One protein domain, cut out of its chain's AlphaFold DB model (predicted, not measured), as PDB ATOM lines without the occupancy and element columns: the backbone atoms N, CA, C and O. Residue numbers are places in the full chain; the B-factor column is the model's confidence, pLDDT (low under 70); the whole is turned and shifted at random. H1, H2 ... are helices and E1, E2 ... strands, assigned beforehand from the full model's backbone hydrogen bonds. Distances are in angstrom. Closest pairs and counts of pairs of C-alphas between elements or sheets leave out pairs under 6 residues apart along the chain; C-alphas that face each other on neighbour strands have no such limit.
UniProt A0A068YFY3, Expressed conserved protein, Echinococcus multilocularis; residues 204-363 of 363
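What this domain is: This is residues 204 to 363 of the 363 residues of the protein "Expressed conserved protein" of Echinococcus multilocularis (UniProt A0A068YFY3). The backbone is wound in stacked turns, going out along one wall of strands and back along a second wall, the two walls set like a V. E1 and E2 each fold back on themselves and belong to both walls; E3, E5, E7 and E11 continue one wall, E4, E6, E8, E9 and E10 the other, and H1 packs across the outside of the first wall at the E1 and E2 end. The 160 printed residues hold eleven named strands, E1 to E11, then one named helix, H1; the class is mostly strand, in one branched, mixed, twisted sheet. The whole is compact, with a radius of gyration of the C-alphas of 15.2 A and spans of 50 by 37 by 30 A.

How they stand to each other: Start at E1, residues 207 to 222, an edge strand that bends by 168 degrees at residue 214. Its parallel neighbour E2, residues 226 to 241, bends by 166 degrees at residue 233; N 209 and O 227, 2.9 A apart, are within hydrogen-bond range, like the pairs that follow. On the other side of E2 find two parallel neighbours: E3, residues 246 to 250, with N 228 and O 247 at 2.8 A, and E4, residues 256 to 261, with N 239 and O 258 at 2.8 A. From E3 go to parallel E5, residues 266 to 271 (N 248 and O 267, 2.8 A), then parallel E11, residues 339 to 345 (N 268 and O 341, 2.9 A), then the parallel edge strand E7, residues 289 to 292 (N 291 and O 340, 2.8 A). From E4 go to parallel E10, residues 329 to 335 (N 259 and O 332, 2.8 A), then parallel E6, residues 281 to 287 (N 284 and O 331, 2.8 A), then antiparallel E9, residues 313 to 320 (N 285 and O 316, 2.8 A). The edge strand E8, residues 304 to 310, forms an antiparallel hairpin with E9, N 308 and O 315 being 3.0 A apart. H1, residues 347 to 361, is on the sheet at a height of 8.5 A, across the strands at 65 degrees to E2 on the local plane; its closest C-alphas with E2 are Met 351 and Gly 231, 4.9 A. In H1, 10 of 11 O i to N i+4 pairs are within range.

Where its parts are: Find C-alpha 207 at (-24.909, -30.143, -25.097); E1 returns to C-alpha 222 at (-24.701, -32.127, -16.674), 8.7 A away. From first to last C-alpha E9 measures 22.1 A, E6 19.8 A and H1 21.4 A, ending at (-19.851, -19.558, -32.770).

The domain as a whole: The C-alphas farthest apart, of Ala 311 and Pro 363, are 51.8 A apart. The printed part has no cut; the link from E7 to E8 is long. Its mean pLDDT is 72.5, with residues 251 to 255, 270 to 282, 297 to 329 and 344 to 363 under 70.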
ATOM      1  N   LEU A 204     -34.087 -33.695 -24.197       83.69
ATOM      2  CA  LEU A 204     -32.987 -32.791 -23.902       83.69
ATOM      3  C   LEU A 204     -32.146 -32.555 -25.158       83.69
ATOM      4  O   LEU A 204     -31.815 -33.507 -25.868       83.69
ATOM      5  N   PRO A 205     -31.766 -31.299 -25.436       85.88
ATOM      6  CA  PRO A 205     -30.881 -30.999 -26.546       85.88
ATOM      7  C   PRO A 205     -29.465 -31.522 -26.280       85.88
ATOM      8  O   PRO A 205     -29.010 -31.577 -25.141       85.88
ATOM      9  N   LEU A 206     -28.738 -31.814 -27.360       88.06
ATOM     10  CA  LEU A 206     -27.318 -32.140 -27.288       88.06
ATOM     11  C   LEU A 206     -26.513 -30.937 -26.780       88.06
ATOM     12  O   LEU A 206     -26.485 -29.877 -27.416       88.06
ATOM     13  N   LEU A 207     -25.799 -31.134 -25.678       92.25
ATOM     14  CA  LEU A 207     -24.909 -30.143 -25.097       92.25
ATOM     15  C   LEU A 207     -23.541 -30.177 -25.769       92.25
ATOM     16  O   LEU A 207     -22.981 -31.229 -26.080       92.25
ATOM     17  N   SER A 208     -22.982 -28.996 -25.989       92.00
ATOM     18  CA  SER A 208     -21.621 -28.818 -26.479       92.00
ATOM     19  C   SER A 208     -20.831 -28.008 -25.468       92.00
ATOM     20  O   SER A 208     -21.098 -26.826 -25.279       92.00
ATOM     21  N   VAL A 209     -19.859 -28.652 -24.825       93.25
ATOM     22  CA  VAL A 209     -18.953 -28.024 -23.863       93.25
ATOM     23  C   VAL A 209     -17.552 -28.055 -24.450       93.25
ATOM     24  O   VAL A 209     -17.030 -29.116 -24.795       93.25
ATOM     25  N   TYR A 210     -16.956 -26.879 -24.598       91.69
ATOM     26  CA  TYR A 210     -15.683 -26.698 -25.266       91.69
ATOM     27  C   TYR A 210     -14.727 -25.828 -24.448       91.69
ATOM     28  O   TYR A 210     -15.057 -24.701 -24.075       91.69
ATOM     29  N   PHE A 211     -13.510 -26.344 -24.259       91.62
ATOM     30  CA  PHE A 211     -12.360 -25.600 -23.764       91.62
ATOM     31  C   PHE A 211     -11.177 -25.745 -24.721       91.62
ATOM     32  O   PHE A 211     -10.712 -26.856 -24.968       91.62
ATOM     33  N   GLY A 212     -10.639 -24.639 -25.239       87.94
ATOM     34  CA  GLY A 212      -9.385 -24.687 -26.002       87.94
ATOM     35  C   GLY A 212      -8.224 -25.093 -25.096       87.94
ATOM     36  O   GLY A 212      -7.499 -26.043 -25.380       87.94
ATOM     37  N   THR A 213      -8.100 -24.416 -23.955       89.12
ATOM     38  CA  THR A 213      -7.230 -24.794 -22.836       89.12
ATOM     39  C   THR A 213      -7.997 -24.688 -21.523       89.12
ATOM     40  O   THR A 213      -8.688 -23.695 -21.296       89.12
ATOM     41  N   LEU A 214      -7.851 -25.678 -20.647       91.56
ATOM     42  CA  LEU A 214      -8.381 -25.662 -19.287       91.56
ATOM     43  C   LEU A 214      -7.282 -26.086 -18.312       91.56
ATOM     44  O   LEU A 214      -6.756 -27.194 -18.409       91.56
ATOM     45  N   ARG A 215      -6.943 -25.202 -17.373       92.06
ATOM     46  CA  ARG A 215      -6.021 -25.502 -16.276       92.06
ATOM     47  C   ARG A 215      -6.702 -25.298 -14.933       92.06
ATOM     48  O   ARG A 215      -7.285 -24.234 -14.726       92.06
ATOM     49  N   GLY A 216      -6.616 -26.295 -14.055       92.00
ATOM     50  CA  GLY A 216      -7.227 -26.275 -12.724       92.00
ATOM     51  C   GLY A 216      -8.005 -27.537 -12.367       92.00
ATOM     52  O   GLY A 216      -8.087 -28.484 -13.148       92.00
ATOM     53  N   ALA A 217      -8.608 -27.536 -11.179       93.75
ATOM     54  CA  ALA A 217      -9.565 -28.556 -10.775       93.75
ATOM     55  C   ALA A 217     -10.963 -28.203 -11.304       93.75
ATOM     56  O   ALA A 217     -11.534 -27.183 -10.923       93.75
ATOM     57  N   ALA A 218     -11.522 -29.035 -12.177       94.38
ATOM     58  CA  ALA A 218     -12.826 -28.834 -12.788       94.38
ATOM     59  C   ALA A 218     -13.844 -29.856 -12.277       94.38
ATOM     60  O   ALA A 218     -13.606 -31.058 -12.335       94.38
ATOM     61  N   THR A 219     -14.995 -29.369 -11.825       97.06
ATOM     62  CA  THR A 219     -16.193 -30.169 -11.557       97.06
ATOM     63  C   THR A 219     -17.257 -29.804 -12.580       97.06
ATOM     64  O   THR A 219     -17.613 -28.632 -12.705       97.06
ATOM     65  N   ILE A 220     -17.745 -30.790 -13.327       95.38
ATOM     66  CA  ILE A 220     -18.760 -30.623 -14.366       95.38
ATOM     67  C   ILE A 220     -19.974 -31.483 -14.019       95.38
ATOM     68  O   ILE A 220     -19.862 -32.700 -13.895       95.38
ATOM     69  N   GLU A 221     -21.141 -30.857 -13.906       95.12
ATOM     70  CA  GLU A 221     -22.416 -31.525 -13.656       95.12
ATOM     71  C   GLU A 221     -23.411 -31.220 -14.778       95.12
ATOM     72  O   GLU A 221     -23.819 -30.073 -14.985       95.12
ATOM     73  N   ILE A 222     -23.814 -32.254 -15.513       91.88
ATOM     74  CA  ILE A 222     -24.701 -32.127 -16.674       91.88
ATOM     75  C   ILE A 222     -25.776 -33.217 -16.687       91.88
ATOM     76  O   ILE A 222     -25.699 -34.232 -15.988       91.88
ATOM     77  N   ALA A 223     -26.809 -32.997 -17.492       89.00
ATOM     78  CA  ALA A 223     -27.867 -33.961 -17.756       89.00
ATOM     79  C   ALA A 223     -28.179 -33.955 -19.257       89.00
ATOM     80  O   ALA A 223     -28.108 -32.910 -19.893       89.00
ATOM     81  N   GLY A 224     -28.529 -35.106 -19.820       87.75
ATOM     82  CA  GLY A 224     -28.766 -35.264 -21.253       87.75
ATOM     83  C   GLY A 224     -27.517 -35.609 -22.051       87.75
ATOM     84  O   GLY A 224     -26.446 -35.868 -21.502       87.75
ATOM     85  N   ASP A 225     -27.689 -35.663 -23.370       90.38
ATOM     86  CA  ASP A 225     -26.595 -35.973 -24.281       90.38
ATOM     87  C   ASP A 225     -25.582 -34.823 -24.315       90.38
ATOM     88  O   ASP A 225     -25.963 -33.657 -24.438       90.38
ATOM     89  N   ALA A 226     -24.286 -35.132 -24.266       90.94
ATOM     90  CA  ALA A 226     -23.246 -34.113 -24.225       90.94
ATOM     91  C   ALA A 226     -21.963 -34.494 -24.967       90.94
ATOM     92  O   ALA A 226     -21.494 -35.628 -24.929       90.94
ATOM     93  N   ASN A 227     -21.352 -33.487 -25.589       90.88
ATOM     94  CA  ASN A 227     -20.010 -33.546 -26.150       90.88
ATOM     95  C   ASN A 227     -19.092 -32.600 -25.376       90.88
ATOM     96  O   ASN A 227     -19.190 -31.379 -25.531       90.88
ATOM     97  N   LEU A 228     -18.177 -33.166 -24.596       90.88
ATOM     98  CA  LEU A 228     -17.137 -32.448 -23.874       90.88
ATOM     99  C   LEU A 228     -15.824 -32.530 -24.658       90.88
ATOM    100  O   LEU A 228     -15.249 -33.603 -24.817       90.88
ATOM    101  N   ASN A 229     -15.349 -31.388 -25.150       88.31
ATOM    102  CA  ASN A 229     -14.098 -31.279 -25.895       88.31
ATOM    103  C   ASN A 229     -13.144 -30.338 -25.161       88.31
ATOM    104  O   ASN A 229     -13.448 -29.159 -24.983       88.31
ATOM    105  N   ILE A 230     -11.981 -30.846 -24.764       86.88
ATOM    106  CA  ILE A 230     -10.924 -30.063 -24.124       86.88
ATOM    107  C   ILE A 230      -9.656 -30.226 -24.959       86.88
ATOM    108  O   ILE A 230      -9.137 -31.328 -25.076       86.88
ATOM    109  N   GLY A 231      -9.161 -29.150 -25.565       80.19
ATOM    110  CA  GLY A 231      -7.996 -29.200 -26.451       80.19
ATOM    111  C   GLY A 231      -6.670 -29.426 -25.722       80.19
ATOM    112  O   GLY A 231      -5.815 -30.177 -26.189       80.19
ATOM    113  N   SER A 232      -6.505 -28.773 -24.575       81.31
ATOM    114  CA  SER A 232      -5.333 -28.875 -23.709       81.31
ATOM    115  C   SER A 232      -5.772 -28.820 -22.251       81.31
ATOM    116  O   SER A 232      -6.344 -27.816 -21.822       81.31
ATOM    117  N   PHE A 233      -5.529 -29.894 -21.503       83.50
ATOM    118  CA  PHE A 233      -5.917 -29.998 -20.098       83.50
ATOM    119  C   PHE A 233      -4.711 -30.148 -19.168       83.50
ATOM    120  O   PHE A 233      -3.776 -30.878 -19.481       83.50
ATOM    121  N   GLU A 234      -4.752 -29.478 -18.017       83.62
ATOM    122  CA  GLU A 234      -3.791 -29.643 -16.922       83.62
ATOM    123  C   GLU A 234      -4.521 -29.484 -15.577       83.62
ATOM    124  O   GLU A 234      -5.004 -28.400 -15.256       83.62
ATOM    125  N   GLY A 235      -4.616 -30.553 -14.783       86.25
ATOM    126  CA  GLY A 235      -5.319 -30.542 -13.497       86.25
ATOM    127  C   GLY A 235      -6.154 -31.801 -13.276       86.25
ATOM    128  O   GLY A 235      -5.775 -32.877 -13.732       86.25
ATOM    129  N   SER A 236      -7.278 -31.667 -12.573       88.56
ATOM    130  CA  SER A 236      -8.189 -32.776 -12.258       88.56
ATOM    131  C   SER A 236      -9.595 -32.495 -12.764       88.56
ATOM    132  O   SER A 236     -10.106 -31.399 -12.543       88.56
ATOM    133  N   LEU A 237     -10.232 -33.465 -13.415       90.75
ATOM    134  CA  LEU A 237     -11.604 -33.341 -13.903       90.75
ATOM    135  C   LEU A 237     -12.509 -34.357 -13.203       90.75
ATOM    136  O   LEU A 237     -12.278 -35.553 -13.326       90.75
ATOM    137  N   TYR A 238     -13.553 -33.876 -12.534       93.38
ATOM    138  CA  TYR A 238     -14.687 -34.677 -12.085       93.38
ATOM    139  C   TYR A 238     -15.903 -34.342 -12.952       93.38
ATOM    140  O   TYR A 238     -16.339 -33.191 -13.001       93.38
ATOM    141  N   LEU A 239     -16.447 -35.331 -13.652       93.38
ATOM    142  CA  LEU A 239     -17.644 -35.212 -14.475       93.38
ATOM    143  C   LEU A 239     -18.732 -36.110 -13.900       93.38
ATOM    144  O   LEU A 239     -18.573 -37.326 -13.825       93.38
ATOM    145  N   ARG A 240     -19.877 -35.516 -13.581       93.38
ATOM    146  CA  ARG A 240     -21.067 -36.236 -13.149       93.38
ATOM    147  C   ARG A 240     -22.205 -36.018 -14.130       93.38
ATOM    148  O   ARG A 240     -22.592 -34.885 -14.412       93.38
ATOM    149  N   GLN A 241     -22.788 -37.118 -14.589       89.19
ATOM    150  CA  GLN A 241     -23.953 -37.110 -15.461       89.19
ATOM    151  C   GLN A 241     -25.052 -38.018 -14.922       89.19
ATOM    152  O   GLN A 241     -24.833 -39.183 -14.586       89.19
ATOM    153  N   ARG A 242     -26.273 -37.486 -14.838       81.25
ATOM    154  CA  ARG A 242     -27.412 -38.255 -14.318       81.25
ATOM    155  C   ARG A 242     -28.021 -39.185 -15.370       81.25
ATOM    156  O   ARG A 242     -28.339 -40.321 -15.050       81.25
ATOM    157  N   PHE A 243     -28.209 -38.709 -16.592       83.94
ATOM    158  CA  PHE A 243     -28.760 -39.486 -17.701       83.94
ATOM    159  C   PHE A 243     -28.283 -38.901 -19.033       83.94
ATOM    160  O   PHE A 243     -27.939 -37.721 -19.067       83.94
ATOM    161  N   GLY A 244     -28.285 -39.700 -20.100       85.94
ATOM    162  CA  GLY A 244     -27.855 -39.305 -21.448       85.94
ATOM    163  C   GLY A 244     -26.499 -39.891 -21.834       85.94
ATOM    164  O   GLY A 244     -25.796 -40.467 -21.006       85.94
ATOM    165  N   ASN A 245     -26.127 -39.767 -23.102       89.12
ATOM    166  CA  ASN A 245     -24.826 -40.199 -23.606       89.12
ATOM    167  C   ASN A 245     -23.790 -39.090 -23.426       89.12
ATOM    168  O   ASN A 245     -24.100 -37.917 -23.607       89.12
ATOM    169  N   VAL A 246     -22.546 -39.435 -23.113       90.19
ATOM    170  CA  VAL A 246     -21.463 -38.452 -23.042       90.19
ATOM    171  C   VAL A 246     -20.273 -38.878 -23.874       90.19
ATOM    172  O   VAL A 246     -19.773 -39.993 -23.742       90.19
ATOM    173  N   ALA A 247     -19.813 -37.972 -24.727       88.69
ATOM    174  CA  ALA A 247     -18.543 -38.096 -25.417       88.69
ATOM    175  C   ALA A 247     -17.537 -37.140 -24.777       88.69
ATOM    176  O   ALA A 247     -17.779 -35.933 -24.703       88.69
ATOM    177  N   VAL A 248     -16.416 -37.680 -24.307       88.06
ATOM    178  CA  VAL A 248     -15.333 -36.926 -23.672       88.06
ATOM    179  C   VAL A 248     -14.071 -37.068 -24.512       88.06
ATOM    180  O   VAL A 248     -13.489 -38.147 -24.634       88.06
ATOM    181  N   HIS A 249     -13.637 -35.946 -25.078       84.25
ATOM    182  CA  HIS A 249     -12.427 -35.838 -25.881       84.25
ATOM    183  C   HIS A 249     -11.461 -34.871 -25.197       84.25
ATOM    184  O   HIS A 249     -11.750 -33.677 -25.087       84.25
ATOM    185  N   ILE A 250     -10.314 -35.379 -24.742       77.38
ATOM    186  CA  ILE A 250      -9.295 -34.580 -24.053       77.38
ATOM    187  C   ILE A 250      -7.982 -34.667 -24.831       77.38
ATOM    188  O   ILE A 250      -7.437 -35.749 -25.044       77.38
ATOM    189  N   GLY A 251      -7.471 -33.515 -25.249       69.38
ATOM    190  CA  GLY A 251      -6.124 -33.341 -25.769       69.38
ATOM    191  C   GLY A 251      -5.157 -32.893 -24.669       69.38
ATOM    192  O   GLY A 251      -5.513 -32.151 -23.752       69.38
ATOM    193  N   GLY A 252      -3.904 -33.340 -24.776       62.44
ATOM    194  CA  GLY A 252      -2.843 -33.034 -23.812       62.44
ATOM    195  C   GLY A 252      -2.710 -34.070 -22.685       62.44
ATOM    196  O   GLY A 252      -3.469 -35.039 -22.636       62.44
ATOM    197  N   PRO A 253      -1.701 -33.920 -21.807       60.09
ATOM    198  CA  PRO A 253      -1.508 -34.812 -20.671       60.09
ATOM    199  C   PRO A 253      -2.611 -34.573 -19.635       60.09
ATOM    200  O   PRO A 253      -2.568 -33.595 -18.903       60.09
ATOM    201  N   CYS A 254      -3.599 -35.464 -19.573       64.06
ATOM    202  CA  CYS A 254      -4.632 -35.443 -18.539       64.06
ATOM    203  C   CYS A 254      -4.202 -36.356 -17.380       64.06
ATOM    204  O   CYS A 254      -4.255 -37.580 -17.536       64.06
ATOM    205  N   PRO A 255      -3.742 -35.808 -16.241       64.19
ATOM    206  CA  PRO A 255      -3.217 -36.631 -15.167       64.19
ATOM    207  C   PRO A 255      -4.322 -37.208 -14.281       64.19
ATOM    208  O   PRO A 255      -4.086 -38.250 -13.698       64.19
ATOM    209  N   LEU A 256      -5.500 -36.577 -14.165       76.19
ATOM    210  CA  LEU A 256      -6.567 -37.025 -13.260       76.19
ATOM    211  C   LEU A 256      -7.960 -36.816 -13.870       76.19
ATOM    212  O   LEU A 256      -8.344 -35.684 -14.179       76.19
ATOM    213  N   LEU A 257      -8.722 -37.904 -14.009       83.06
ATOM    214  CA  LEU A 257     -10.056 -37.912 -14.612       83.06
ATOM    215  C   LEU A 257     -10.997 -38.844 -13.849       83.06
ATOM    216  O   LEU A 257     -10.728 -40.031 -13.723       83.06
ATOM    217  N   GLU A 258     -12.148 -38.347 -13.428       89.38
ATOM    218  CA  GLU A 258     -13.215 -39.166 -12.867       89.38
ATOM    219  C   GLU A 258     -14.533 -38.842 -13.572       89.38
ATOM    220  O   GLU A 258     -14.940 -37.684 -13.658       89.38
ATOM    221  N   ILE A 259     -15.173 -39.865 -14.137       88.69
ATOM    222  CA  ILE A 259     -16.439 -39.760 -14.865       88.69
ATOM    223  C   ILE A 259     -17.438 -40.718 -14.231       88.69
ATOM    224  O   ILE A 259     -17.263 -41.931 -14.308       88.69
ATOM    225  N   ASP A 260     -18.520 -40.172 -13.688       90.38
ATOM    226  CA  ASP A 260     -19.647 -40.923 -13.146       90.38
ATOM    227  C   ASP A 260     -20.913 -40.651 -13.965       90.38
ATOM    228  O   ASP A 260     -21.497 -39.563 -13.899       90.38
ATOM    229  N   VAL A 261     -21.384 -41.660 -14.700       88.75
ATOM    230  CA  VAL A 261     -22.642 -41.612 -15.459       88.75
ATOM    231  C   VAL A 261     -23.652 -42.586 -14.859       88.75
ATOM    232  O   VAL A 261     -23.437 -43.795 -14.826       88.75
ATOM    233  N   ALA A 262     -24.786 -42.092 -14.364       85.50
ATOM    234  CA  ALA A 262     -25.784 -42.992 -13.783       85.50
ATOM    235  C   ALA A 262     -26.564 -43.770 -14.862       85.50
ATOM    236  O   ALA A 262     -26.827 -44.958 -14.679       85.50
ATOM    237  N   GLU A 263     -26.890 -43.147 -15.997       86.25
ATOM    238  CA  GLU A 263     -27.569 -43.804 -17.120       86.25
ATOM    239  C   GLU A 263     -27.103 -43.240 -18.467       86.25
ATOM    240  O   GLU A 263     -27.101 -42.030 -18.666       86.25
ATOM    241  N   GLY A 264     -26.735 -44.121 -19.395       87.19
ATOM    242  CA  GLY A 264     -26.295 -43.780 -20.743       87.19
ATOM    243  C   GLY A 264     -24.859 -44.189 -21.059       87.19
ATOM    244  O   GLY A 264     -24.119 -44.718 -20.219       87.19
ATOM    245  N   ASN A 265     -24.497 -44.007 -22.328       89.12
ATOM    246  CA  ASN A 265     -23.238 -44.497 -22.876       89.12
ATOM    247  C   ASN A 265     -22.127 -43.460 -22.725       89.12
ATOM    248  O   ASN A 265     -22.370 -42.260 -22.838       89.12
ATOM    249  N   VAL A 266     -20.903 -43.936 -22.513       89.06
ATOM    250  CA  VAL A 266     -19.708 -43.096 -22.409       89.06
ATOM    251  C   VAL A 266     -18.788 -43.413 -23.575       89.06
ATOM    252  O   VAL A 266     -18.323 -44.542 -23.699       89.06
ATOM    253  N   GLU A 267     -18.489 -42.427 -24.412       89.75
ATOM    254  CA  GLU A 267     -17.378 -42.493 -25.360       89.75
ATOM    255  C   GLU A 267     -16.208 -41.685 -24.800       89.75
ATOM    256  O   GLU A 267     -16.318 -40.479 -24.594       89.75
ATOM    257  N   LEU A 268     -15.084 -42.348 -24.545       84.81
ATOM    258  CA  LEU A 268     -13.866 -41.710 -24.060       84.81
ATOM    259  C   LEU A 268     -12.769 -41.850 -25.108       84.81
ATOM    260  O   LEU A 268     -12.377 -42.963 -25.469       84.81
ATOM    261  N   SER A 269     -12.246 -40.716 -25.567       78.19
ATOM    262  CA  SER A 269     -11.074 -40.703 -26.437       78.19
ATOM    263  C   SER A 269      -9.791 -40.518 -25.641       78.19
ATOM    264  O   SER A 269      -9.586 -39.489 -24.998       78.19
ATOM    265  N   LEU A 270      -8.912 -41.510 -25.738       69.12
ATOM    266  CA  LEU A 270      -7.588 -41.505 -25.138       69.12
ATOM    267  C   LEU A 270      -6.631 -40.631 -25.970       69.12
ATOM    268  O   LEU A 270      -6.655 -40.716 -27.204       69.12
ATOM    269  N   PRO A 271      -5.776 -39.807 -25.336       63.53
ATOM    270  CA  PRO A 271      -4.798 -38.989 -26.044       63.53
ATOM    271  C   PRO A 271      -3.739 -39.874 -26.719       63.53
ATOM    272  O   PRO A 271      -2.986 -40.578 -26.050       63.53
ATOM    273  N   LEU A 272      -3.654 -39.814 -28.054       54.91
ATOM    274  CA  LEU A 272      -2.765 -40.678 -28.854       54.91
ATOM    275  C   LEU A 272      -1.316 -40.184 -28.984       54.91
ATOM    276  O   LEU A 272      -0.444 -40.934 -29.414       54.91
ATOM    277  N   SER A 273      -1.035 -38.922 -28.661       49.28
ATOM    278  CA  SER A 273       0.334 -38.395 -28.624       49.28
ATOM    279  C   SER A 273       0.393 -37.112 -27.806       49.28
ATOM    280  O   SER A 273      -0.479 -36.248 -27.910       49.28
ATOM    281  N   THR A 274       1.438 -36.969 -26.998       46.91
ATOM    282  CA  THR A 274       1.789 -35.691 -26.392       46.91
ATOM    283  C   THR A 274       2.816 -34.990 -27.262       46.91
ATOM    284  O   THR A 274       3.875 -35.525 -27.594       46.91
ATOM    285  N   VAL A 275       2.567 -33.716 -27.531       42.06
ATOM    286  CA  VAL A 275       3.670 -32.766 -27.597       42.06
ATOM    287  C   VAL A 275       4.179 -32.628 -26.154       42.06
ATOM    288  O   VAL A 275       3.689 -31.790 -25.407       42.06
ATOM    289  N   GLY A 276       5.098 -33.506 -25.727       41.97
ATOM    290  CA  GLY A 276       5.965 -33.234 -24.569       41.97
ATOM    291  C   GLY A 276       5.934 -34.135 -23.322       41.97
ATOM    292  O   GLY A 276       6.496 -33.711 -22.320       41.97
ATOM    293  N   GLY A 277       5.388 -35.360 -23.322       44.75
ATOM    294  CA  GLY A 277       5.603 -36.274 -22.178       44.75
ATOM    295  C   GLY A 277       4.821 -37.589 -22.216       44.75
ATOM    296  O   GLY A 277       3.655 -37.605 -22.587       44.75
ATOM    297  N   LYS A 278       5.434 -38.716 -21.833       48.22
ATOM    298  CA  LYS A 278       4.710 -39.996 -21.722       48.22
ATOM    299  C   LYS A 278       3.601 -39.865 -20.668       48.22
ATOM    300  O   LYS A 278       3.893 -39.516 -19.531       48.22
ATOM    301  N   ILE A 279       2.352 -40.143 -21.042       50.47
ATOM    302  CA  ILE A 279       1.242 -40.279 -20.087       50.47
ATOM    303  C   ILE A 279       1.335 -41.696 -19.522       50.47
ATOM    304  O   ILE A 279       1.157 -42.647 -20.280       50.47
ATOM    305  N   SER A 280       1.653 -41.853 -18.238       54.72
ATOM    306  CA  SER A 280       1.637 -43.156 -17.561       54.72
ATOM    307  C   SER A 280       0.720 -43.115 -16.350       54.72
ATOM    308  O   SER A 280       0.794 -42.167 -15.571       54.72
ATOM    309  N   GLY A 281      -0.102 -44.144 -16.166       61.75
ATOM    310  CA  GLY A 281      -0.957 -44.265 -14.990       61.75
ATOM    311  C   GLY A 281      -1.919 -45.439 -15.065       61.75
ATOM    312  O   GLY A 281      -2.044 -46.077 -16.116       61.75
ATOM    313  N   ALA A 282      -2.583 -45.696 -13.940       68.81
ATOM    314  CA  ALA A 282      -3.605 -46.722 -13.812       68.81
ATOM    315  C   ALA A 282      -4.989 -46.164 -14.178       68.81
ATOM    316  O   ALA A 282      -5.351 -45.046 -13.797       68.81
ATOM    317  N   VAL A 283      -5.759 -46.952 -14.925       74.00
ATOM    318  CA  VAL A 283      -7.108 -46.620 -15.389       74.00
ATOM    319  C   VAL A 283      -8.070 -47.706 -14.954       74.00
ATOM    320  O   VAL A 283      -7.832 -48.882 -15.215       74.00
ATOM    321  N   GLU A 284      -9.159 -47.287 -14.321       79.25
ATOM    322  CA  GLU A 284     -10.244 -48.130 -13.839       79.25
ATOM    323  C   GLU A 284     -11.522 -47.788 -14.613       79.25
ATOM    324  O   GLU A 284     -12.004 -46.654 -14.577       79.25
ATOM    325  N   VAL A 285     -12.089 -48.761 -15.324       81.19
ATOM    326  CA  VAL A 285     -13.361 -48.600 -16.040       81.19
ATOM    327  C   VAL A 285     -14.368 -49.614 -15.520       81.19
ATOM    328  O   VAL A 285     -14.102 -50.812 -15.522       81.19
ATOM    329  N   GLN A 286     -15.542 -49.144 -15.113       84.06
ATOM    330  CA  GLN A 286     -16.627 -49.983 -14.619       84.06
ATOM    331  C   GLN A 286     -17.904 -49.744 -15.433       84.06
ATOM    332  O   GLN A 286     -18.471 -48.650 -15.409       84.06
ATOM    333  N   ALA A 287     -18.381 -50.770 -16.141       85.12
ATOM    334  CA  ALA A 287     -19.601 -50.686 -16.944       85.12
ATOM    335  C   ALA A 287     -20.265 -52.059 -17.155       85.12
ATOM    336  O   ALA A 287     -19.575 -53.079 -17.123       85.12
ATOM    337  N   PRO A 288     -21.577 -52.114 -17.458       82.69
ATOM    338  CA  PRO A 288     -22.230 -53.332 -17.940       82.69
ATOM    339  C   PRO A 288     -21.569 -53.927 -19.193       82.69
ATOM    340  O   PRO A 288     -21.488 -55.145 -19.331       82.69
ATOM    341  N   GLN A 289     -21.088 -53.072 -20.102       84.50
ATOM    342  CA  GLN A 289     -20.378 -53.480 -21.311       84.50
ATOM    343  C   GLN A 289     -19.256 -52.492 -21.641       84.50
ATOM    344  O   GLN A 289     -19.467 -51.279 -21.621       84.50
ATOM    345  N   ILE A 290     -18.078 -53.011 -21.992       81.06
ATOM    346  CA  ILE A 290     -16.918 -52.216 -22.408       81.06
ATOM    347  C   ILE A 290     -16.506 -52.617 -23.832       81.06
ATOM    348  O   ILE A 290     -16.294 -53.794 -24.126       81.06
ATOM    349  N   HIS A 291     -16.389 -51.635 -24.727       83.38
ATOM    350  CA  HIS A 291     -15.884 -51.794 -26.089       83.38
ATOM    351  C   HIS A 291     -14.578 -51.018 -26.263       83.38
ATOM    352  O   HIS A 291     -14.500 -49.845 -25.907       83.38
ATOM    353  N   ILE A 292     -13.561 -51.665 -26.830       77.88
ATOM    354  CA  ILE A 292     -12.238 -51.069 -27.047       77.88
ATOM    355  C   ILE A 292     -11.949 -51.073 -28.542       77.88
ATOM    356  O   ILE A 292     -11.813 -52.135 -29.151       77.88
ATOM    357  N   ASP A 293     -11.831 -49.881 -29.110       78.56
ATOM    358  CA  ASP A 293     -11.472 -49.669 -30.507       78.56
ATOM    359  C   ASP A 293      -9.947 -49.740 -30.667       78.56
ATOM    360  O   ASP A 293      -9.243 -48.735 -30.608       78.56
ATOM    361  N   ARG A 294      -9.423 -50.964 -30.795       72.25
ATOM    362  CA  ARG A 294      -7.972 -51.220 -30.852       72.25
ATOM    363  C   ARG A 294      -7.295 -50.576 -32.058       72.25
ATOM    364  O   ARG A 294      -6.127 -50.221 -31.952       72.25
ATOM    365  N   ASP A 295      -8.021 -50.418 -33.161       73.00
ATOM    366  CA  ASP A 295      -7.493 -49.829 -34.393       73.00
ATOM    367  C   ASP A 295      -7.299 -48.311 -34.252       73.00
ATOM    368  O   ASP A 295      -6.441 -47.728 -34.916       73.00
ATOM    369  N   ALA A 296      -8.070 -47.671 -33.365       72.31
ATOM    370  CA  ALA A 296      -7.949 -46.251 -33.057       72.31
ATOM    371  C   ALA A 296      -6.900 -45.936 -31.973       72.31
ATOM    372  O   ALA A 296      -6.554 -44.770 -31.801       72.31
ATOM    373  N   LEU A 297      -6.403 -46.931 -31.228       69.00
ATOM    374  CA  LEU A 297      -5.455 -46.743 -30.121       69.00
ATOM    375  C   LEU A 297      -3.992 -46.881 -30.563       69.00
ATOM    376  O   LEU A 297      -3.680 -47.514 -31.568       69.00
ATOM    377  N   TYR A 298      -3.068 -46.280 -29.802       63.03
ATOM    378  CA  TYR A 298      -1.636 -46.407 -30.084       63.03
ATOM    379  C   TYR A 298      -1.187 -47.866 -29.850       63.03
ATOM    380  O   TYR A 298      -1.662 -48.481 -28.884       63.03
ATOM    381  N   PRO A 299      -0.273 -48.424 -30.670       58.81
ATOM    382  CA  PRO A 299       0.332 -49.727 -30.394       58.81
ATOM    383  C   PRO A 299       0.878 -49.765 -28.963       58.81
ATOM    384  O   PRO A 299       1.378 -48.755 -28.480       58.81
ATOM    385  N   ASP A 300       0.740 -50.885 -28.263       58.72
ATOM    386  CA  ASP A 300       1.253 -51.070 -26.894       58.72
ATOM    387  C   ASP A 300       0.510 -50.278 -25.789       58.72
ATOM    388  O   ASP A 300       0.828 -50.391 -24.603       58.72
ATOM    389  N   SER A 301      -0.562 -49.538 -26.124       57.03
ATOM    390  CA  SER A 301      -1.438 -48.891 -25.117       57.03
ATOM    391  C   SER A 301      -2.073 -49.900 -24.155       57.03
ATOM    392  O   SER A 301      -2.604 -49.505 -23.115       57.03
ATOM    393  N   LEU A 302      -2.068 -51.188 -24.539       60.50
ATOM    394  CA  LEU A 302      -2.826 -52.253 -23.896       60.50
ATOM    395  C   LEU A 302      -1.998 -53.390 -23.279       60.50
ATOM    396  O   LEU A 302      -2.556 -54.431 -22.937       60.50
ATOM    397  N   ASP A 303      -0.686 -53.217 -23.129       55.19
ATOM    398  CA  ASP A 303       0.229 -54.335 -22.846       55.19
ATOM    399  C   ASP A 303       0.078 -54.971 -21.449       55.19
ATOM    400  O   ASP A 303       0.473 -56.118 -21.256       55.19
ATOM    401  N   ASN A 304      -0.546 -54.273 -20.494       56.00
ATOM    402  CA  ASN A 304      -0.735 -54.723 -19.105       56.00
ATOM    403  C   ASN A 304      -2.219 -54.675 -18.688       56.00
ATOM    404  O   ASN A 304      -2.582 -53.992 -17.730       56.00
ATOM    405  N   TRP A 305      -3.092 -55.301 -19.477       61.22
ATOM    406  CA  TRP A 305      -4.547 -55.250 -19.291       61.22
ATOM    407  C   TRP A 305      -5.061 -56.488 -18.547       61.22
ATOM    408  O   TRP A 305      -4.942 -57.603 -19.054       61.22
ATOM    409  N   GLU A 306      -5.692 -56.291 -17.386       55.72
ATOM    410  CA  GLU A 306      -6.367 -57.355 -16.633       55.72
ATOM    411  C   GLU A 306      -7.883 -57.099 -16.599       55.72
ATOM    412  O   GLU A 306      -8.361 -56.057 -16.148       55.72
ATOM    413  N   LEU A 307      -8.655 -58.060 -17.111       56.09
ATOM    414  CA  LEU A 307     -10.117 -58.049 -17.043       56.09
ATOM    415  C   LEU A 307     -10.561 -58.712 -15.740       56.09
ATOM    416  O   LEU A 307     -10.344 -59.909 -15.548       56.09
ATOM    417  N   GLY A 308     -11.202 -57.936 -14.870       54.09
ATOM    418  CA  GLY A 308     -11.906 -58.436 -13.697       54.09
ATOM    419  C   GLY A 308     -13.413 -58.524 -13.946       54.09
ATOM    420  O   GLY A 308     -14.004 -57.702 -14.648       54.09
ATOM    421  N   GLU A 309     -14.066 -59.503 -13.328       46.94
ATOM    422  CA  GLU A 309     -15.526 -59.548 -13.237       46.94
ATOM    423  C   GLU A 309     -15.935 -59.227 -11.798       46.94
ATOM    424  O   GLU A 309     -15.543 -59.917 -10.856       46.94
ATOM    425  N   VAL A 310     -16.725 -58.168 -11.622       53.09
ATOM    426  CA  VAL A 310     -17.436 -57.889 -10.370       53.09
ATOM    427  C   VAL A 310     -18.900 -58.242 -10.611       53.09
ATOM    428  O   VAL A 310     -19.383 -58.145 -11.739       53.09
ATOM    429  N   ALA A 311     -19.618 -58.689  -9.579       42.03
ATOM    430  CA  ALA A 311     -21.039 -59.005  -9.711       42.03
ATOM    431  C   ALA A 311     -21.777 -57.841 -10.408       42.03
ATOM    432  O   ALA A 311     -21.751 -56.716  -9.918       42.03
ATOM    433  N   GLU A 312     -22.387 -58.131 -11.563       49.81
ATOM    434  CA  GLU A 312     -23.200 -57.212 -12.380       49.81
ATOM    435  C   GLU A 312     -22.449 -56.138 -13.208       49.81
ATOM    436  O   GLU A 312     -23.108 -55.395 -13.937       49.81
ATOM    437  N   ALA A 313     -21.107 -56.072 -13.192       57.56
ATOM    438  CA  ALA A 313     -20.339 -55.136 -14.033       57.56
ATOM    439  C   ALA A 313     -18.962 -55.676 -14.467       57.56
ATOM    440  O   ALA A 313     -18.237 -56.301 -13.691       57.56
ATOM    441  N   GLN A 314     -18.555 -55.347 -15.694       57.47
ATOM    442  CA  GLN A 314     -17.169 -55.508 -16.125       57.47
ATOM    443  C   GLN A 314     -16.333 -54.438 -15.423       57.47
ATOM    444  O   GLN A 314     -16.657 -53.252 -15.512       57.47
ATOM    445  N   THR A 315     -15.295 -54.857 -14.698       58.88
ATOM    446  CA  THR A 315     -14.320 -53.939 -14.099       58.88
ATOM    447  C   THR A 315     -12.995 -54.144 -14.799       58.88
ATOM    448  O   THR A 315     -12.480 -55.256 -14.902       58.88
ATOM    449  N   PHE A 316     -12.474 -53.061 -15.337       61.12
ATOM    450  CA  PHE A 316     -11.363 -53.086 -16.251       61.12
ATOM    451  C   PHE A 316     -10.225 -52.237 -15.692       61.12
ATOM    452  O   PHE A 316     -10.426 -51.051 -15.430       61.12
ATOM    453  N   CYS A 317      -9.048 -52.847 -15.528       56.47
ATOM    454  CA  CYS A 317      -7.848 -52.182 -15.032       56.47
ATOM    455  C   CYS A 317      -6.751 -52.207 -16.104       56.47
ATOM    456  O   CYS A 317      -6.362 -53.270 -16.595       56.47
ATOM    457  N   ALA A 318      -6.238 -51.027 -16.453       57.47
ATOM    458  CA  ALA A 318      -5.145 -50.850 -17.405       57.47
ATOM    459  C   ALA A 318      -4.029 -49.993 -16.838       57.47
ATOM    460  O   ALA A 318      -4.282 -48.996 -16.168       57.47
ATOM    461  N   ASN A 319      -2.811 -50.309 -17.256       54.75
ATOM    462  CA  ASN A 319      -1.648 -49.454 -17.097       54.75
ATOM    463  C   ASN A 319      -1.232 -48.883 -18.457       54.75
ATOM    464  O   ASN A 319      -0.929 -49.641 -19.377       54.75
ATOM    465  N   PHE A 320      -1.176 -47.555 -18.581       53.81
ATOM    466  CA  PHE A 320      -0.662 -46.890 -19.784       53.81
ATOM    467  C   PHE A 320       0.858 -46.723 -19.718       53.81
ATOM    468  O   PHE A 320       1.375 -46.182 -18.745       53.81
ATOM    469  N   ASN A 321       1.565 -47.115 -20.785       54.12
ATOM    470  CA  ASN A 321       2.986 -46.808 -21.006       54.12
ATOM    471  C   ASN A 321       3.970 -47.294 -19.917       54.12
ATOM    472  O   ASN A 321       4.945 -46.594 -19.641       54.12
ATOM    473  N   ASN A 322       3.763 -48.488 -19.340       53.72
ATOM    474  CA  ASN A 322       4.603 -49.029 -18.252       53.72
ATOM    475  C   ASN A 322       4.795 -48.010 -17.106       53.72
ATOM    476  O   ASN A 322       5.908 -47.516 -16.897       53.72
ATOM    477  N   PRO A 323       3.716 -47.664 -16.380       53.19
ATOM    478  CA  PRO A 323       3.842 -46.878 -15.163       53.19
ATOM    479  C   PRO A 323       4.716 -47.638 -14.157       53.19
ATOM    480  O   PRO A 323       4.778 -48.870 -14.178       53.19
ATOM    481  N   GLU A 324       5.412 -46.909 -13.285       54.97
ATOM    482  CA  GLU A 324       6.100 -47.526 -12.149       54.97
ATOM    483  C   GLU A 324       5.086 -48.335 -11.317       54.97
ATOM    484  O   GLU A 324       3.898 -48.013 -11.287       54.97
ATOM    485  N   THR A 325       5.533 -49.408 -10.660       50.09
ATOM    486  CA  THR A 325       4.678 -50.433 -10.023       50.09
ATOM    487  C   THR A 325       3.730 -49.939  -8.913       50.09
ATOM    488  O   THR A 325       2.942 -50.740  -8.425       50.09
ATOM    489  N   ASP A 326       3.747 -48.645  -8.572       55.41
ATOM    490  CA  ASP A 326       2.991 -48.023  -7.474       55.41
ATOM    491  C   ASP A 326       2.178 -46.772  -7.899       55.41
ATOM    492  O   ASP A 326       1.915 -45.887  -7.084       55.41
ATOM    493  N   CYS A 327       1.784 -46.633  -9.172       56.09
ATOM    494  CA  CYS A 327       0.976 -45.479  -9.594       56.09
ATOM    495  C   CYS A 327      -0.464 -45.524  -9.042       56.09
ATOM    496  O   CYS A 327      -1.191 -46.492  -9.263       56.09
ATOM    497  N   GLU A 328      -0.901 -44.441  -8.384       62.00
ATOM    498  CA  GLU A 328      -2.309 -44.229  -8.017       62.00
ATOM    499  C   GLU A 328      -3.210 -44.241  -9.268       62.00
ATOM    500  O   GLU A 328      -2.788 -43.832 -10.357       62.00
ATOM    501  N   THR A 329      -4.458 -44.710  -9.125       63.50
ATOM    502  CA  THR A 329      -5.455 -44.673 -10.207       63.50
ATOM    503  C   THR A 329      -5.683 -43.235 -10.631       63.50
ATOM    504  O   THR A 329      -6.235 -42.428  -9.885       63.50
ATOM    505  N   LEU A 330      -5.267 -42.931 -11.853       74.44
ATOM    506  CA  LEU A 330      -5.359 -41.599 -12.417       74.44
ATOM    507  C   LEU A 330      -6.733 -41.371 -13.031       74.44
ATOM    508  O   LEU A 330      -7.286 -40.275 -12.928       74.44
ATOM    509  N   TRP A 331      -7.269 -42.385 -13.714       78.94
ATOM    510  CA  TRP A 331      -8.553 -42.271 -14.391       78.94
ATOM    511  C   TRP A 331      -9.547 -43.292 -13.861       78.94
ATOM    512  O   TRP A 331      -9.251 -44.486 -13.815       78.94
ATOM    513  N   ARG A 332     -10.751 -42.829 -13.536       85.44
ATOM    514  CA  ARG A 332     -11.890 -43.664 -13.171       85.44
ATOM    515  C   ARG A 332     -13.081 -43.318 -14.050       85.44
ATOM    516  O   ARG A 332     -13.512 -42.172 -14.091       85.44
ATOM    517  N   VAL A 333     -13.632 -44.300 -14.750       86.00
ATOM    518  CA  VAL A 333     -14.823 -44.106 -15.586       86.00
ATOM    519  C   VAL A 333     -15.867 -45.137 -15.223       86.00
ATOM    520  O   VAL A 333     -15.636 -46.337 -15.344       86.00
ATOM    521  N   ARG A 334     -17.038 -44.671 -14.805       86.25
ATOM    522  CA  ARG A 334     -18.127 -45.519 -14.354       86.25
ATOM    523  C   ARG A 334     -19.419 -45.182 -15.079       86.25
ATOM    524  O   ARG A 334     -19.836 -44.027 -15.124       86.25
ATOM    525  N   THR A 335     -20.098 -46.213 -15.573       85.44
ATOM    526  CA  THR A 335     -21.519 -46.135 -15.927       85.44
ATOM    527  C   THR A 335     -22.299 -47.274 -15.283       85.44
ATOM    528  O   THR A 335     -21.850 -48.419 -15.294       85.44
ATOM    529  N   LEU A 336     -23.456 -46.979 -14.682       82.50
ATOM    530  CA  LEU A 336     -24.300 -48.010 -14.055       82.50
ATOM    531  C   LEU A 336     -25.231 -48.693 -15.063       82.50
ATOM    532  O   LEU A 336     -25.570 -49.863 -14.900       82.50
ATOM    533  N   ARG A 337     -25.683 -47.952 -16.080       82.12
ATOM    534  CA  ARG A 337     -26.684 -48.389 -17.062       82.12
ATOM    535  C   ARG A 337     -26.328 -47.868 -18.448       82.12
ATOM    536  O   ARG A 337     -26.918 -46.908 -18.934       82.12
ATOM    537  N   GLY A 338     -25.351 -48.501 -19.076       85.25
ATOM    538  CA  GLY A 338     -24.890 -48.152 -20.412       85.25
ATOM    539  C   GLY A 338     -23.672 -48.972 -20.801       85.25
ATOM    540  O   GLY A 338     -23.362 -49.980 -20.165       85.25
ATOM    541  N   HIS A 339     -22.977 -48.531 -21.843       87.94
ATOM    542  CA  HIS A 339     -21.680 -49.083 -22.213       87.94
ATOM    543  C   HIS A 339     -20.603 -48.002 -22.235       87.94
ATOM    544  O   HIS A 339     -20.894 -46.821 -22.430       87.94
ATOM    545  N   VAL A 340     -19.352 -48.418 -22.055       86.12
ATOM    546  CA  VAL A 340     -18.179 -47.564 -22.263       86.12
ATOM    547  C   VAL A 340     -17.515 -47.966 -23.571       86.12
ATOM    548  O   VAL A 340     -17.178 -49.131 -23.767       86.12
ATOM    549  N   LYS A 341     -17.304 -47.000 -24.460       87.38
ATOM    550  CA  LYS A 341     -16.464 -47.125 -25.647       87.38
ATOM    551  C   LYS A 341     -15.162 -46.369 -25.412       87.38
ATOM    552  O   LYS A 341     -15.166 -45.148 -25.276       87.38
ATOM    553  N   LEU A 342     -14.051 -47.094 -25.410       80.75
ATOM    554  CA  LEU A 342     -12.708 -46.527 -25.426       80.75
ATOM    555  C   LEU A 342     -12.232 -46.435 -26.876       80.75
ATOM    556  O   LEU A 342     -12.218 -47.436 -27.592       80.75
ATOM    557  N   THR A 343     -11.849 -45.239 -27.302       76.75
ATOM    558  CA  THR A 343     -11.286 -44.968 -28.631       76.75
ATOM    559  C   THR A 343     -10.059 -44.067 -28.504       76.75
ATOM    560  O   THR A 343      -9.693 -43.661 -27.401       76.75
ATOM    561  N   GLY A 344      -9.404 -43.749 -29.613       67.44
ATOM    562  CA  GLY A 344      -8.288 -42.812 -29.653       67.44
ATOM    563  C   GLY A 344      -8.674 -41.492 -30.303       67.44
ATOM    564  O   GLY A 344      -9.418 -41.467 -31.279       67.44
ATOM    565  N   ALA A 345      -8.136 -40.387 -29.791       62.28
ATOM    566  CA  ALA A 345      -8.120 -39.119 -30.512       62.28
ATOM    567  C   ALA A 345      -6.708 -38.536 -30.489       62.28
ATOM    568  O   ALA A 345      -6.048 -38.485 -29.444       62.28
ATOM    569  N   SER A 346      -6.223 -38.076 -31.642       58.31
ATOM    570  CA  SER A 346      -4.989 -37.298 -31.650       58.31
ATOM    571  C   SER A 346      -5.241 -35.924 -31.022       58.31
ATOM    572  O   SER A 346      -6.359 -35.401 -31.049       58.31
ATOM    573  N   TRP A 347      -4.189 -35.302 -30.485       58.84
ATOM    574  CA  TRP A 347      -4.254 -33.905 -30.046       58.84
ATOM    575  C   TRP A 347      -4.767 -32.989 -31.169       58.84
ATOM    576  O   TRP A 347      -5.553 -32.084 -30.910       58.84
ATOM    577  N   ALA A 348      -4.379 -33.261 -32.419       58.97
ATOM    578  CA  ALA A 348      -4.835 -32.511 -33.584       58.97
ATOM    579  C   ALA A 348      -6.335 -32.704 -33.856       58.97
ATOM    580  O   ALA A 348      -6.991 -31.733 -34.211       58.97
ATOM    581  N   ASP A 349      -6.899 -33.895 -33.636       65.12
ATOM    582  CA  ASP A 349      -8.338 -34.145 -33.804       65.12
ATOM    583  C   ASP A 349      -9.153 -33.476 -32.700       65.12
ATOM    584  O   ASP A 349     -10.167 -32.834 -32.978       65.12
ATOM    585  N   ALA A 350      -8.690 -33.592 -31.449       61.44
ATOM    586  CA  ALA A 350      -9.281 -32.871 -30.330       61.44
ATOM    587  C   ALA A 350      -9.247 -31.367 -30.628       61.44
ATOM    588  O   ALA A 350     -10.281 -30.706 -30.586       61.44
ATOM    589  N   MET A 351      -8.098 -30.838 -31.053       59.81
ATOM    590  CA  MET A 351      -7.945 -29.419 -31.355       59.81
ATOM    591  C   MET A 351      -8.663 -28.954 -32.621       59.81
ATOM    592  O   MET A 351      -9.127 -27.821 -32.655       59.81
ATOM    593  N   ALA A 352      -8.834 -29.791 -33.639       62.81
ATOM    594  CA  ALA A 352      -9.635 -29.462 -34.814       62.81
ATOM    595  C   ALA A 352     -11.117 -29.315 -34.441       62.81
ATOM    596  O   ALA A 352     -11.733 -28.301 -34.771       62.81
ATOM    597  N   ARG A 353     -11.660 -30.253 -33.644       64.69
ATOM    598  CA  ARG A 353     -13.034 -30.177 -33.098       64.69
ATOM    599  C   ARG A 353     -13.255 -28.911 -32.272       64.69
ATOM    600  O   ARG A 353     -14.349 -28.349 -32.251       64.69
ATOM    601  N   CYS A 354     -12.195 -28.471 -31.607       56.94
ATOM    602  CA  CYS A 354     -12.135 -27.249 -30.828       56.94
ATOM    603  C   CYS A 354     -12.116 -25.993 -31.725       56.94
ATOM    604  O   CYS A 354     -12.970 -25.119 -31.590       56.94
ATOM    605  N   ILE A 355     -11.195 -25.924 -32.695       54.03
ATOM    606  CA  ILE A 355     -10.998 -24.782 -33.601       54.03
ATOM    607  C   ILE A 355     -12.239 -24.538 -34.467       54.03
ATOM    608  O   ILE A 355     -12.736 -23.411 -34.476       54.03
ATOM    609  N   GLU A 356     -12.781 -25.577 -35.115       53.12
ATOM    610  CA  GLU A 356     -13.947 -25.461 -36.006       53.12
ATOM    611  C   GLU A 356     -15.167 -24.873 -35.282       53.12
ATOM    612  O   GLU A 356     -15.886 -24.033 -35.831       53.12
ATOM    613  N   ARG A 357     -15.376 -25.234 -34.011       48.81
ATOM    614  CA  ARG A 357     -16.516 -24.746 -33.223       48.81
ATOM    615  C   ARG A 357     -16.329 -23.329 -32.701       48.81
ATOM    616  O   ARG A 357     -17.301 -22.573 -32.723       48.81
ATOM    617  N   THR A 358     -15.114 -22.922 -32.319       44.25
ATOM    618  CA  THR A 358     -14.844 -21.504 -32.004       44.25
ATOM    619  C   THR A 358     -15.085 -20.598 -33.209       44.25
ATOM    620  O   THR A 358     -15.616 -19.507 -33.044       44.25
ATOM    621  N   THR A 359     -14.785 -21.049 -34.431       44.56
ATOM    622  CA  THR A 359     -15.026 -20.250 -35.645       44.56
ATOM    623  C   THR A 359     -16.490 -20.183 -36.085       44.56
ATOM    624  O   THR A 359     -16.877 -19.208 -36.717       44.56
ATOM    625  N   ILE A 360     -17.319 -21.179 -35.750       41.62
ATOM    626  CA  ILE A 360     -18.753 -21.207 -36.107       41.62
ATOM    627  C   ILE A 360     -19.616 -20.431 -35.088       41.62
ATOM    628  O   ILE A 360     -20.744 -20.050 -35.389       41.62
ATOM    629  N   THR A 361     -19.100 -20.179 -33.881       37.06
ATOM    630  CA  THR A 361     -19.851 -19.558 -32.770       37.06
ATOM    631  C   THR A 361     -19.476 -18.103 -32.481       37.06
ATOM    632  O   THR A 361     -20.094 -17.485 -31.611       37.06
ATOM    633  N   MET A 362     -18.530 -17.527 -33.228       28.70
ATOM    634  CA  MET A 362     -18.329 -16.077 -33.270       28.70
ATOM    635  C   MET A 362     -19.191 -15.476 -34.395       28.70
ATOM    636  O   MET A 362     -19.037 -15.906 -35.538       28.70
ATOM    637  N   PRO A 363     -20.119 -14.545 -34.096       33.41
ATOM    638  CA  PRO A 363     -20.910 -13.859 -35.116       33.41
ATOM    639  C   PRO A 363     -20.079 -12.939 -36.015       33.41
ATOM    640  O   PRO A 363     -19.064 -12.381 -35.532       33.41
TER     641      PRO A 363